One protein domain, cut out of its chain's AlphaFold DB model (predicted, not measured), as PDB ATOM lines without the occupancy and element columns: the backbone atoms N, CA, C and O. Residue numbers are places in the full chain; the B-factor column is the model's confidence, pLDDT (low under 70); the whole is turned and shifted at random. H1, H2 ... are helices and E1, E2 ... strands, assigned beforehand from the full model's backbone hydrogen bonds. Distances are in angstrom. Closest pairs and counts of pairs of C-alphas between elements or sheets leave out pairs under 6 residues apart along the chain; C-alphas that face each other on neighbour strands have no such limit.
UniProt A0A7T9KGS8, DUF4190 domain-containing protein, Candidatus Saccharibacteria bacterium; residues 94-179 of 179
ATOM      1  N   THR A  94      29.516 -28.363 118.414       84.50
ATOM      2  CA  THR A  94      29.294 -29.723 118.936       84.50
ATOM      3  C   THR A  94      29.220 -30.750 117.804       84.50
ATOM      4  O   THR A  94      29.836 -31.809 117.899       84.50
ATOM      5  N   ALA A  95      28.536 -30.423 116.703       84.94
ATOM      6  CA  ALA A  95      28.471 -31.276 115.521       84.94
ATOM      7  C   ALA A  95      29.863 -31.518 114.912       84.94
ATOM      8  O   ALA A  95      30.199 -32.660 114.634       84.94
ATOM      9  N   ARG A  96      30.719 -30.491 114.818       86.19
ATOM     10  CA  ARG A  96      32.109 -30.645 114.347       86.19
ATOM     11  C   ARG A  96      32.944 -31.561 115.237       86.19
ATOM     12  O   ARG A  96      33.716 -32.366 114.730       86.19
ATOM     13  N   LYS A  97      32.800 -31.461 116.563       87.44
ATOM     14  CA  LYS A  97      33.491 -32.374 117.492       87.44
ATOM     15  C   LYS A  97      33.029 -33.817 117.308       87.44
ATOM     16  O   LYS A  97      33.857 -34.724 117.307       87.44
ATOM     17  N   ASN A  98      31.726 -34.017 117.114       89.81
ATOM     18  CA  ASN A  98      31.172 -35.333 116.814       89.81
ATOM     19  C   ASN A  98      31.701 -35.869 115.477       89.81
ATOM     20  O   ASN A  98      32.117 -37.020 115.435       89.81
ATOM     21  N   ASP A  99      31.768 -35.042 114.431       88.94
ATOM     22  CA  ASP A  99      32.333 -35.421 113.129       88.94
ATOM     23  C   ASP A  99      33.794 -35.891 113.264       88.94
ATOM     24  O   ASP A  99      34.165 -36.949 112.759       88.94
ATOM     25  N   VAL A 100      34.622 -35.160 114.021       88.50
ATOM     26  CA  VAL A 100      36.010 -35.567 114.300       88.50
ATOM     27  C   VAL A 100      36.069 -36.873 115.106       88.50
ATOM     28  O   VAL A 100      36.923 -37.722 114.843       88.50
ATOM     29  N   THR A 101      35.136 -37.087 116.038       89.81
ATOM     30  CA  THR A 101      35.040 -38.348 116.797       89.81
ATOM     31  C   THR A 101      34.654 -39.521 115.890       89.81
ATOM     32  O   THR A 101      35.206 -40.615 116.030       89.81
ATOM     33  N   VAL A 102      33.749 -39.307 114.932       90.25
ATOM     34  CA  VAL A 102      33.367 -40.312 113.928       90.25
ATOM     35  C   VAL A 102      34.571 -40.671 113.064       90.25
ATOM     36  O   VAL A 102      34.905 -41.846 112.956       90.25
ATOM     37  N   LEU A 103      35.301 -39.676 112.560       88.25
ATOM     38  CA  LEU A 103      36.519 -39.909 111.782       88.25
ATOM     39  C   LEU A 103      37.592 -40.655 112.574       88.25
ATOM     40  O   LEU A 103      38.202 -41.585 112.063       88.25
ATOM     41  N   THR A 104      37.787 -40.297 113.841       88.94
ATOM     42  CA  THR A 104      38.685 -41.021 114.753       88.94
ATOM     43  C   THR A 104      38.254 -42.487 114.878       88.94
ATOM     44  O   THR A 104      39.083 -43.391 114.829       88.94
ATOM     45  N   THR A 105      36.951 -42.742 114.984       89.00
ATOM     46  CA  THR A 105      36.401 -44.102 115.058       89.00
ATOM     47  C   THR A 105      36.629 -44.874 113.760       89.00
ATOM     48  O   THR A 105      37.012 -46.040 113.816       89.00
ATOM     49  N   ASP A 106      36.481 -44.236 112.600       87.81
ATOM     50  CA  ASP A 106      36.791 -44.847 111.304       87.81
ATOM     51  C   ASP A 106      38.280 -45.184 111.179       87.81
ATOM     52  O   ASP A 106      38.620 -46.283 110.736       87.81
ATOM     53  N   VAL A 107      39.170 -44.304 111.658       88.50
ATOM     54  CA  VAL A 107      40.609 -44.600 111.758       88.50
ATOM     55  C   VAL A 107      40.851 -45.821 112.642       88.50
ATOM     56  O   VAL A 107      41.577 -46.726 112.237       88.50
ATOM     57  N   LEU A 108      40.237 -45.888 113.826       88.69
ATOM     58  CA  LEU A 108      40.396 -47.015 114.753       88.69
ATOM     59  C   LEU A 108      39.846 -48.325 114.176       88.69
ATOM     60  O   LEU A 108      40.463 -49.381 114.337       88.69
ATOM     61  N   ASN A 109      38.713 -48.266 113.480       89.25
ATOM     62  CA  ASN A 109      38.125 -49.411 112.796       89.25
ATOM     63  C   ASN A 109      39.057 -49.903 111.691       89.25
ATOM     64  O   ASN A 109      39.402 -51.083 111.661       89.25
ATOM     65  N   PHE A 110      39.542 -48.994 110.841       88.31
ATOM     66  CA  PHE A 110      40.490 -49.330 109.785       88.31
ATOM     67  C   PHE A 110      41.777 -49.916 110.357       88.31
ATOM     68  O   PHE A 110      42.258 -50.935 109.865       88.31
ATOM     69  N   GLN A 111      42.300 -49.329 111.429       87.88
ATOM     70  CA  GLN A 111      43.490 -49.802 112.118       87.88
ATOM     71  C   GLN A 111      43.286 -51.212 112.691       87.88
ATOM     72  O   GLN A 111      44.170 -52.063 112.581       87.88
ATOM     73  N   THR A 112      42.109 -51.490 113.252       87.56
ATOM     74  CA  THR A 112      41.747 -52.814 113.782       87.56
ATOM     75  C   THR A 112      41.627 -53.848 112.663       87.56
ATOM     76  O   THR A 112      42.111 -54.972 112.803       87.56
ATOM     77  N   THR A 113      41.042 -53.473 111.525       90.06
ATOM     78  CA  THR A 113      40.887 -54.355 110.361       90.06
ATOM     79  C   THR A 113      42.208 -54.580 109.616       90.06
ATOM     80  O   THR A 113      42.474 -55.690 109.160       90.06
ATOM     81  N   ASN A 114      43.078 -53.572 109.546       87.38
ATOM     82  CA  ASN A 114      44.310 -53.577 108.753       87.38
ATOM     83  C   ASN A 114      45.578 -53.681 109.615       87.38
ATOM     84  O   ASN A 114      46.560 -52.981 109.386       87.38
ATOM     85  N   ARG A 115      45.584 -54.580 110.612       86.50
ATOM     86  CA  ARG A 115      46.771 -54.950 111.423       86.50
ATOM     87  C   ARG A 115      47.556 -53.768 112.021       86.50
ATOM     88  O   ARG A 115      48.771 -53.854 112.192       86.50
ATOM     89  N   GLY A 116      46.889 -52.679 112.377       83.19
ATOM     90  CA  GLY A 116      47.542 -51.506 112.950       83.19
ATOM     91  C   GLY A 116      47.947 -50.431 111.938       83.19
ATOM     92  O   GLY A 116      48.512 -49.425 112.365       83.19
ATOM     93  N   GLN A 117      47.668 -50.617 110.645       86.12
ATOM     94  CA  GLN A 117      47.982 -49.651 109.596       86.12
ATOM     95  C   GLN A 117      46.997 -48.476 109.600       86.12
ATOM     96  O   GLN A 117      45.793 -48.666 109.759       86.12
ATOM     97  N   LEU A 118      47.523 -47.262 109.436       86.56
ATOM     98  CA  LEU A 118      46.725 -46.039 109.374       86.56
ATOM     99  C   LEU A 118      46.105 -45.870 107.973       86.56
ATOM    100  O   LEU A 118      46.791 -46.153 106.985       86.56
ATOM    101  N   PRO A 119      44.841 -45.423 107.873       87.38
ATOM    102  CA  PRO A 119      44.187 -45.136 106.597       87.38
ATOM    103  C   PRO A 119      44.803 -43.920 105.897       87.38
ATOM    104  O   PRO A 119      45.306 -43.001 106.546       87.38
ATOM    105  N   ALA A 120      44.726 -43.881 104.566       83.31
ATOM    106  CA  ALA A 120      44.989 -42.661 103.812       83.31
ATOM    107  C   ALA A 120      43.763 -41.724 103.877       83.31
ATOM    108  O   ALA A 120      42.648 -42.187 104.123       83.31
ATOM    109  N   PRO A 121      43.908 -40.416 103.592       78.19
ATOM    110  CA  PRO A 121      42.779 -39.476 103.575       78.19
ATOM    111  C   PRO A 121      41.647 -39.894 102.634       78.19
ATOM    112  O   PRO A 121      40.495 -39.556 102.872       78.19
ATOM    113  N   SER A 122      41.973 -40.637 101.574       77.56
ATOM    114  CA  SER A 122      41.015 -41.190 100.615       77.56
ATOM    115  C   SER A 122      40.179 -42.347 101.163       77.56
ATOM    116  O   SER A 122      39.112 -42.618 100.620       77.56
ATOM    117  N   ASP A 123      40.652 -43.030 102.209       80.75
ATOM    118  CA  ASP A 123      39.939 -44.146 102.847       80.75
ATOM    119  C   ASP A 123      38.946 -43.654 103.914       80.75
ATOM    120  O   ASP A 123      38.080 -44.404 104.366       80.75
ATOM    121  N   LEU A 124      39.057 -42.383 104.312       80.81
ATOM    122  CA  LEU A 124      38.175 -41.724 105.266       80.81
ATOM    123  C   LEU A 124      37.010 -41.067 104.528       80.81
ATOM    124  O   LEU A 124      37.185 -40.166 103.709       80.81
ATOM    125  N   SER A 125      35.794 -41.513 104.830       75.88
ATOM    126  CA  SER A 125      34.593 -40.994 104.178       75.88
ATOM    127  C   SER A 125      34.099 -39.725 104.874       75.88
ATOM    128  O   SER A 125      33.602 -39.778 105.994       75.88
ATOM    129  N   THR A 126      34.154 -38.579 104.190       76.12
ATOM    130  CA  THR A 126      33.526 -37.329 104.667       76.12
ATOM    131  C   THR A 126      32.020 -37.271 104.406       76.12
ATOM    132  O   THR A 126      31.326 -36.418 104.946       76.12
ATOM    133  N   SER A 127      31.483 -38.206 103.619       72.38
ATOM    134  CA  SER A 127      30.078 -38.251 103.186       72.38
ATOM    135  C   SER A 127      29.064 -38.420 104.324       72.38
ATOM    136  O   SER A 127      27.888 -38.114 104.147       72.38
ATOM    137  N   SER A 128      29.500 -38.951 105.468       70.81
ATOM    138  CA  SER A 128      28.656 -39.191 106.648       70.81
ATOM    139  C   SER A 128      28.716 -38.056 107.672       70.81
ATOM    140  O   SER A 128      28.022 -38.119 108.686       70.81
ATOM    141  N   LEU A 129      29.547 -37.042 107.426       81.25
ATOM    142  CA  LEU A 129      29.789 -35.940 108.349       81.25
ATOM    143  C   LEU A 129      28.768 -34.826 108.130       81.25
ATOM    144  O   LEU A 129      28.305 -34.580 107.016       81.25
ATOM    145  N   GLY A 130      28.394 -34.154 109.216       77.50
ATOM    146  CA  GLY A 130      27.382 -33.102 109.174       77.50
ATOM    147  C   GLY A 130      27.927 -31.737 108.757       77.50
ATOM    148  O   GLY A 130      27.203 -30.958 108.141       77.50
ATOM    149  N   GLN A 131      29.168 -31.416 109.132       80.75
ATOM    150  CA  GLN A 131      29.777 -30.091 108.960       80.75
ATOM    151  C   GLN A 131      31.159 -30.142 108.299       80.75
ATOM    152  O   GLN A 131      31.542 -29.201 107.611       80.75
ATOM    153  N   VAL A 132      31.921 -31.218 108.492       81.50
ATOM    154  CA  VAL A 132      33.253 -31.364 107.884       81.50
ATOM    155  C   VAL A 132      33.117 -31.883 106.457       81.50
ATOM    156  O   VAL A 132      32.651 -32.995 106.240       81.50
ATOM    157  N   THR A 133      33.539 -31.090 105.474       79.62
ATOM    158  CA  THR A 133      33.354 -31.418 104.048       79.62
ATOM    159  C   THR A 133      34.642 -31.856 103.363       79.62
ATOM    160  O   THR A 133      34.593 -32.602 102.384       79.62
ATOM    161  N   ALA A 134      35.795 -31.454 103.899       77.81
ATOM    162  CA  ALA A 134      37.099 -31.811 103.363       77.81
ATOM    163  C   ALA A 134      38.026 -32.362 104.452       77.81
ATOM    164  O   ALA A 134      38.100 -31.832 105.559       77.81
ATOM    165  N   LEU A 135      38.772 -33.407 104.095       82.00
ATOM    166  CA  LEU A 135      39.905 -33.921 104.855       82.00
ATOM    167  C   LEU A 135      41.173 -33.688 104.045       82.00
ATOM    168  O   LEU A 135      41.251 -34.060 102.877       82.00
ATOM    169  N   THR A 136      42.160 -33.057 104.665       84.25
ATOM    170  CA  THR A 136      43.446 -32.723 104.038       84.25
ATOM    171  C   THR A 136      44.584 -33.254 104.900       84.25
ATOM    172  O   THR A 136      44.443 -33.309 106.115       84.25
ATOM    173  N   SER A 137      45.705 -33.664 104.306       74.94
ATOM    174  CA  SER A 137      46.887 -34.102 105.076       74.94
ATOM    175  C   SER A 137      47.910 -33.005 105.329       74.94
ATOM    176  O   SER A 137      48.831 -33.196 106.117       74.94
ATOM    177  N   GLU A 138      47.753 -31.863 104.666       71.62
ATOM    178  CA  GLU A 138      48.701 -30.758 104.698       71.62
ATOM    179  C   GLU A 138      47.931 -29.440 104.551       71.62
ATOM    180  O   GLU A 138      47.045 -29.338 103.699       71.62
ATOM    181  N   GLY A 139      48.248 -28.450 105.392       75.94
ATOM    182  CA  GLY A 139      47.597 -27.135 105.411       75.94
ATOM    183  C   GLY A 139      47.074 -26.718 106.789       75.94
ATOM    184  O   GLY A 139      47.157 -27.474 107.758       75.94
ATOM    185  N   ASP A 140      46.542 -25.497 106.870       78.00
ATOM    186  CA  ASP A 140      45.936 -24.956 108.090       78.00
ATOM    187  C   ASP A 140      44.475 -25.433 108.242       78.00
ATOM    188  O   ASP A 140      43.707 -25.381 107.274       78.00
ATOM    189  N   PRO A 141      44.047 -25.877 109.441       82.06
ATOM    190  CA  PRO A 141      42.672 -26.304 109.672       82.06
ATOM    191  C   PRO A 141      41.709 -25.119 109.550       82.06
ATOM    192  O   PRO A 141      41.926 -24.060 110.141       82.06
ATOM    193  N   THR A 142      40.609 -25.312 108.822       82.62
ATOM    194  CA  THR A 142      39.533 -24.318 108.695       82.62
ATOM    195  C   THR A 142      38.248 -24.833 109.340       82.62
ATOM    196  O   THR A 142      38.227 -25.902 109.953       82.62
ATOM    197  N   THR A 143      37.171 -24.050 109.260       79.00
ATOM    198  CA  THR A 143      35.854 -24.408 109.806       79.00
ATOM    199  C   THR A 143      35.179 -25.574 109.093       79.00
ATOM    200  O   THR A 143      34.266 -26.175 109.663       79.00
ATOM    201  N   ASP A 144      35.626 -25.879 107.873       80.56
ATOM    202  CA  ASP A 144      35.001 -26.849 106.967       80.56
ATOM    203  C   ASP A 144      35.992 -27.928 106.495       80.56
ATOM    204  O   ASP A 144      35.573 -29.020 106.098       80.56
ATOM    205  N   SER A 145      37.304 -27.653 106.582       82.00
ATOM    206  CA  SER A 145      38.376 -28.601 106.274       82.00
ATOM    207  C   SER A 145      39.114 -29.057 107.533       82.00
ATOM    208  O   SER A 145      39.807 -28.271 108.190       82.00
ATOM    209  N   ALA A 146      39.006 -30.347 107.841       85.88
ATOM    210  CA  ALA A 146      39.808 -30.990 108.870       85.88
ATOM    211  C   ALA A 146      41.179 -31.401 108.307       85.88
ATOM    212  O   ALA A 146      41.306 -31.810 107.149       85.88
ATOM    213  N   VAL A 147      42.210 -31.303 109.141       89.31
ATOM    214  CA  VAL A 147      43.578 -31.720 108.822       89.31
ATOM    215  C   VAL A 147      43.860 -33.042 109.522       89.31
ATOM    216  O   VAL A 147      43.807 -33.119 110.749       89.31
ATOM    217  N   TYR A 148      44.155 -34.077 108.746       88.94
ATOM    218  CA  TYR A 148      44.534 -35.402 109.211       88.94
ATOM    219  C   TYR A 148      46.041 -35.608 109.050       88.94
ATOM    220  O   TYR A 148      46.541 -35.818 107.944       88.94
ATOM    221  N   SER A 149      46.761 -35.571 110.170       86.31
ATOM    222  CA  SER A 149      48.196 -35.845 110.219       86.31
ATOM    223  C   SER A 149      48.443 -37.220 110.824       86.31
ATOM    224  O   SER A 149      47.982 -37.516 111.924       86.31
ATOM    225  N   VAL A 150      49.230 -38.037 110.127       87.69
ATOM    226  CA  VAL A 150      49.753 -39.308 110.640       87.69
ATOM    227  C   VAL A 150      51.154 -39.109 111.216       87.69
ATOM    228  O   VAL A 150      51.874 -38.189 110.831       87.69
ATOM    229  N   GLY A 151      51.549 -39.955 112.160       84.62
ATOM    230  CA  GLY A 151      52.875 -39.929 112.772       84.62
ATOM    231  C   GLY A 151      53.032 -38.943 113.930       84.62
ATOM    232  O   GLY A 151      54.078 -38.951 114.575       84.62
ATOM    233  N   LYS A 152      52.019 -38.112 114.214       85.75
ATOM    234  CA  LYS A 152      51.991 -37.143 115.320       85.75
ATOM    235  C   LYS A 152      50.636 -37.162 116.009       85.75
ATOM    236  O   LYS A 152      49.613 -37.251 115.336       85.75
ATOM    237  N   ASN A 153      50.649 -37.051 117.330       87.88
ATOM    238  CA  ASN A 153      49.449 -36.888 118.136       87.88
ATOM    239  C   ASN A 153      49.175 -35.403 118.436       87.88
ATOM    240  O   ASN A 153      49.976 -34.524 118.105       87.88
ATOM    241  N   CYS A 154      48.046 -35.119 119.086       87.06
ATOM    242  CA  CYS A 154      47.641 -33.752 119.432       87.06
ATOM    243  C   CYS A 154      48.600 -33.027 120.391       87.06
ATOM    244  O   CYS A 154      48.619 -31.799 120.414       87.06
ATOM    245  N   ASP A 155      49.414 -33.771 121.143       85.75
ATOM    246  CA  ASP A 155      50.423 -33.238 122.065       85.75
ATOM    247  C   ASP A 155      51.792 -33.021 121.392       85.75
ATOM    248  O   ASP A 155      52.754 -32.594 122.034       85.75
ATOM    249  N   GLY A 156      51.913 -33.324 120.094       79.69
ATOM    250  CA  GLY A 156      53.154 -33.208 119.329       79.69
ATOM    251  C   GLY A 156      54.141 -34.364 119.528       79.69
ATOM    252  O   GLY A 156      55.225 -34.354 118.937       79.69
ATOM    253  N   ALA A 157      53.783 -35.386 120.306       80.88
ATOM    254  CA  ALA A 157      54.536 -36.629 120.373       80.88
ATOM    255  C   ALA A 157      54.394 -37.402 119.054       80.88
ATOM    256  O   ALA A 157      53.313 -37.527 118.477       80.88
ATOM    257  N   SER A 158      55.527 -37.900 118.557       84.69
ATOM    258  CA  SER A 158      55.594 -38.622 117.287       84.69
ATOM    259  C   SER A 158      55.694 -40.126 117.526       84.69
ATOM    260  O   SER A 158      56.519 -40.574 118.320       84.69
ATOM    261  N   SER A 159      54.860 -40.907 116.846       82.12
ATOM    262  CA  SER A 159      54.834 -42.373 116.921       82.12
ATOM    263  C   SER A 159      54.326 -42.942 115.600       82.12
ATOM    264  O   SER A 159      53.446 -42.352 114.983       82.12
ATOM    265  N   GLU A 160      54.820 -44.110 115.178       80.12
ATOM    266  CA  GLU A 160      54.403 -44.775 113.927       80.12
ATOM    267  C   GLU A 160      52.899 -45.071 113.857       80.12
ATOM    268  O   GLU A 160      52.357 -45.265 112.774       80.12
ATOM    269  N   ARG A 161      52.226 -45.117 115.013       81.56
ATOM    270  CA  ARG A 161      50.781 -45.362 115.135       81.56
ATOM    271  C   ARG A 161      49.993 -44.140 115.600       81.56
ATOM    272  O   ARG A 161      48.774 -44.235 115.708       81.56
ATOM    273  N   ALA A 162      50.679 -43.039 115.908       85.88
ATOM    274  CA  ALA A 162      50.022 -41.809 116.320       85.88
ATOM    275  C   ALA A 162      49.357 -41.139 115.123       85.88
ATOM    276  O   ALA A 162      49.856 -41.188 113.994       85.88
ATOM    277  N   TYR A 163      48.238 -40.488 115.387       89.38
ATOM    278  CA  TYR A 163      47.554 -39.658 114.413       89.38
ATOM    279  C   TYR A 163      46.800 -38.555 115.128       89.38
ATOM    280  O   TYR A 163      46.417 -38.681 116.288       89.38
ATOM    281  N   SER A 164      46.527 -37.485 114.401       90.19
ATOM    282  CA  SER A 164      45.762 -36.358 114.903       90.19
ATOM    283  C   SER A 164      44.859 -35.822 113.807       90.19
ATOM    284  O   SER A 164      45.317 -35.571 112.690       90.19
ATOM    285  N   ILE A 165      43.592 -35.615 114.140       90.44
ATOM    286  CA  ILE A 165      42.623 -34.908 113.315       90.44
ATOM    287  C   ILE A 165      42.379 -33.560 113.981       90.44
ATOM    288  O   ILE A 165      41.914 -33.504 115.120       90.44
ATOM    289  N   THR A 166      42.701 -32.477 113.281       90.06
ATOM    290  CA  THR A 166      42.548 -31.109 113.785       90.06
ATOM    291  C   THR A 166      41.546 -30.336 112.943       90.06
ATOM    292  O   THR A 166      41.599 -30.374 111.717       90.06
ATOM    293  N   ILE A 167      40.650 -29.595 113.588       90.44
ATOM    294  CA  ILE A 167      39.679 -28.716 112.930       90.44
ATOM    295  C   ILE A 167      39.579 -27.369 113.653       90.44
ATOM    296  O   ILE A 167      39.785 -27.293 114.866       90.44
ATOM    297  N   LEU A 168      39.252 -26.299 112.927       88.88
ATOM    298  CA  LEU A 168      38.986 -24.989 113.516       88.88
ATOM    299  C   LEU A 168      37.497 -24.854 113.862       88.88
ATOM    300  O   LEU A 168      36.623 -25.137 113.046       88.88
ATOM    301  N   LEU A 169      37.190 -24.399 115.075       86.00
ATOM    302  CA  LEU A 169      35.812 -24.137 115.491       86.00
ATOM    303  C   LEU A 169      35.388 -22.715 115.128       86.00
ATOM    304  O   LEU A 169      36.206 -21.813 114.960       86.00
ATOM    305  N   GLU A 170      34.079 -22.480 115.102       82.38
ATOM    306  CA  GLU A 170      33.499 -21.162 114.821       82.38
ATOM    307  C   GLU A 170      33.777 -20.143 115.937       82.38
ATOM    308  O   GLU A 170      33.534 -18.947 115.752       82.38
ATOM    309  N   ASN A 171      34.249 -20.619 117.090       78.00
ATOM    310  CA  ASN A 171      34.745 -19.825 118.210       78.00
ATOM    311  C   ASN A 171      36.235 -19.428 118.071       78.00
ATOM    312  O   ASN A 171      36.781 -18.769 118.947       78.00
ATOM    313  N   GLY A 172      36.921 -19.853 117.003       78.94
ATOM    314  CA  GLY A 172      38.341 -19.556 116.766       78.94
ATOM    315  C   GLY A 172      39.327 -20.450 117.530       78.94
ATOM    316  O   GLY A 172      40.532 -20.311 117.353       78.94
ATOM    317  N   SER A 173      38.843 -21.386 118.351       85.25
ATOM    318  CA  SER A 173      39.669 -22.430 118.968       85.25
ATOM    319  C   SER A 173      39.889 -23.596 118.003       85.25
ATOM    320  O   SER A 173      38.938 -24.037 117.357       85.25
ATOM    321  N   THR A 174      41.093 -24.159 117.958       88.44
ATOM    322  CA  THR A 174      41.335 -25.441 117.286       88.44
ATOM    323  C   THR A 174      40.920 -26.597 118.193       88.44
ATOM    324  O   THR A 174      41.098 -26.559 119.411       88.44
ATOM    325  N   TYR A 175      40.324 -27.629 117.609       89.75
ATOM    326  CA  TYR A 175      40.015 -28.883 118.281       89.75
ATOM    327  C   TYR A 175      40.810 -29.989 117.614       89.75
ATOM    328  O   TYR A 175      40.710 -30.176 116.404       89.75
ATOM    329  N   CYS A 176      41.601 -30.694 118.415       90.50
ATOM    330  CA  CYS A 176      42.394 -31.825 117.979       90.50
ATOM    331  C   CYS A 176      41.921 -33.081 118.703       90.50
ATOM    332  O   CYS A 176      41.692 -33.051 119.915       90.50
ATOM    333  N   GLN A 177      41.788 -34.176 117.965       90.19
ATOM    334  CA  GLN A 177      41.488 -35.490 118.514       90.19
ATOM    335  C   GLN A 177      42.288 -36.558 117.769       90.19
ATOM    336  O   GLN A 177      42.432 -36.503 116.549       90.19
ATOM    337  N   GLY A 178      42.824 -37.523 118.505       86.50
ATOM    338  CA  GLY A 178      43.664 -38.573 117.947       86.50
ATOM    339  C   GLY A 178      44.444 -39.320 119.025       86.50
ATOM    340  O   GLY A 178      44.236 -39.072 120.215       86.50
ATOM    341  N   SER A 179      45.301 -40.249 118.595       76.56
ATOM    342  CA  SER A 179      46.116 -41.120 119.457       76.56
ATOM    343  C   SER A 179      47.559 -40.664 119.541       76.56
ATOM    344  O   SER A 179      48.095 -40.244 118.494       76.56
TER     345      SER A 179
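What this domain is: This is residues 94 to 179 of the 179 residues of the protein "DUF4190 domain-containing protein" of Candidatus Saccharibacteria bacterium (UniProt A0A7T9KGS8). A twisted sheet of four strands has one long helix, H1, over one face, running along the strands, with E3 and E4 closest under it. After H1 a long link, residues 114 to 133, folds back to reach E1 at one edge of the sheet, and E2, E3 and E4 follow as two hairpins in a row. The printed part has 86 residues, with one named helix and four named strands in the order H1 E1 E2 E3 E4. The sheet is mixed, in the order E1 E2 E3 E4, and the class is mixed, helices and strands. The whole is compact, with a radius of gyration of the C-alphas of 11.9 A, and rounded, with spans of 37 by 28 by 20 A.

Where its parts are: The longest strand, E3, is residues 158 to 168, 21.8 A from first to last C-alpha, and bends by 112 degrees at residue 161. E2 is residues 145 to 152, 18.4 A long. E4 is residues 174 to 178, 13.4 A long, ending with C-alpha 178 at (43.664, -38.573, 117.947). E1 is residues 134 to 136, with C-alpha 134 at (37.099, -31.811, 103.363). H1 is residues 94 to 113, 28.5 A long, beginning with C-alpha 94 at (29.294, -29.723, 118.936).

How they stand to each other: E2, E3 and E4 form a meander, each strand the antiparallel neighbour of the one before. In the hairpin of E2 and E3, N 149 and O 164 are 2.9 A apart, within hydrogen-bond range. In the hairpin of E3 and E4, N 165 and O 177 are within range at 2.8 A. E1 and E2 are parallel, with N 146 and O 134 within range at 2.9 A. The pairing of E2 is staggered: residues 145 to 147 pair with E1, and 147 to 152 with E3. The edge strands, E1 and E4, are apart. H1 is on the sheet at a height over the sheet of 9.4 A, making two layers, a helix on one face of a sheet. It lies over E3 and only just over E4, on which 3 of its C-alphas fall. On the local plane it stands at 20 degrees to E3, along the strands. H1 touches E3, the closest C-alphas being those of Val 100 and Ile 165, 6.7 A apart. It also touches E4, at the C-alphas of Thr 104 and Gly 178, 6.4 A apart. In H1 every O i to N i+4 pair is within hydrogen-bond range.

The domain as a whole: The two C-alphas farthest apart are those of Arg 115 and Asn 171, at 37.7 A. The sheet is only just strongly twisted, its C-alphas lying up to 4.4 A off its best plane. The printed part has no cut. The link from H1 to E1 is long, and those from E2 to E3 and from E3 to E4 are tight. The mean pLDDT of the printed part is 84.2, and no printed residue is under 70.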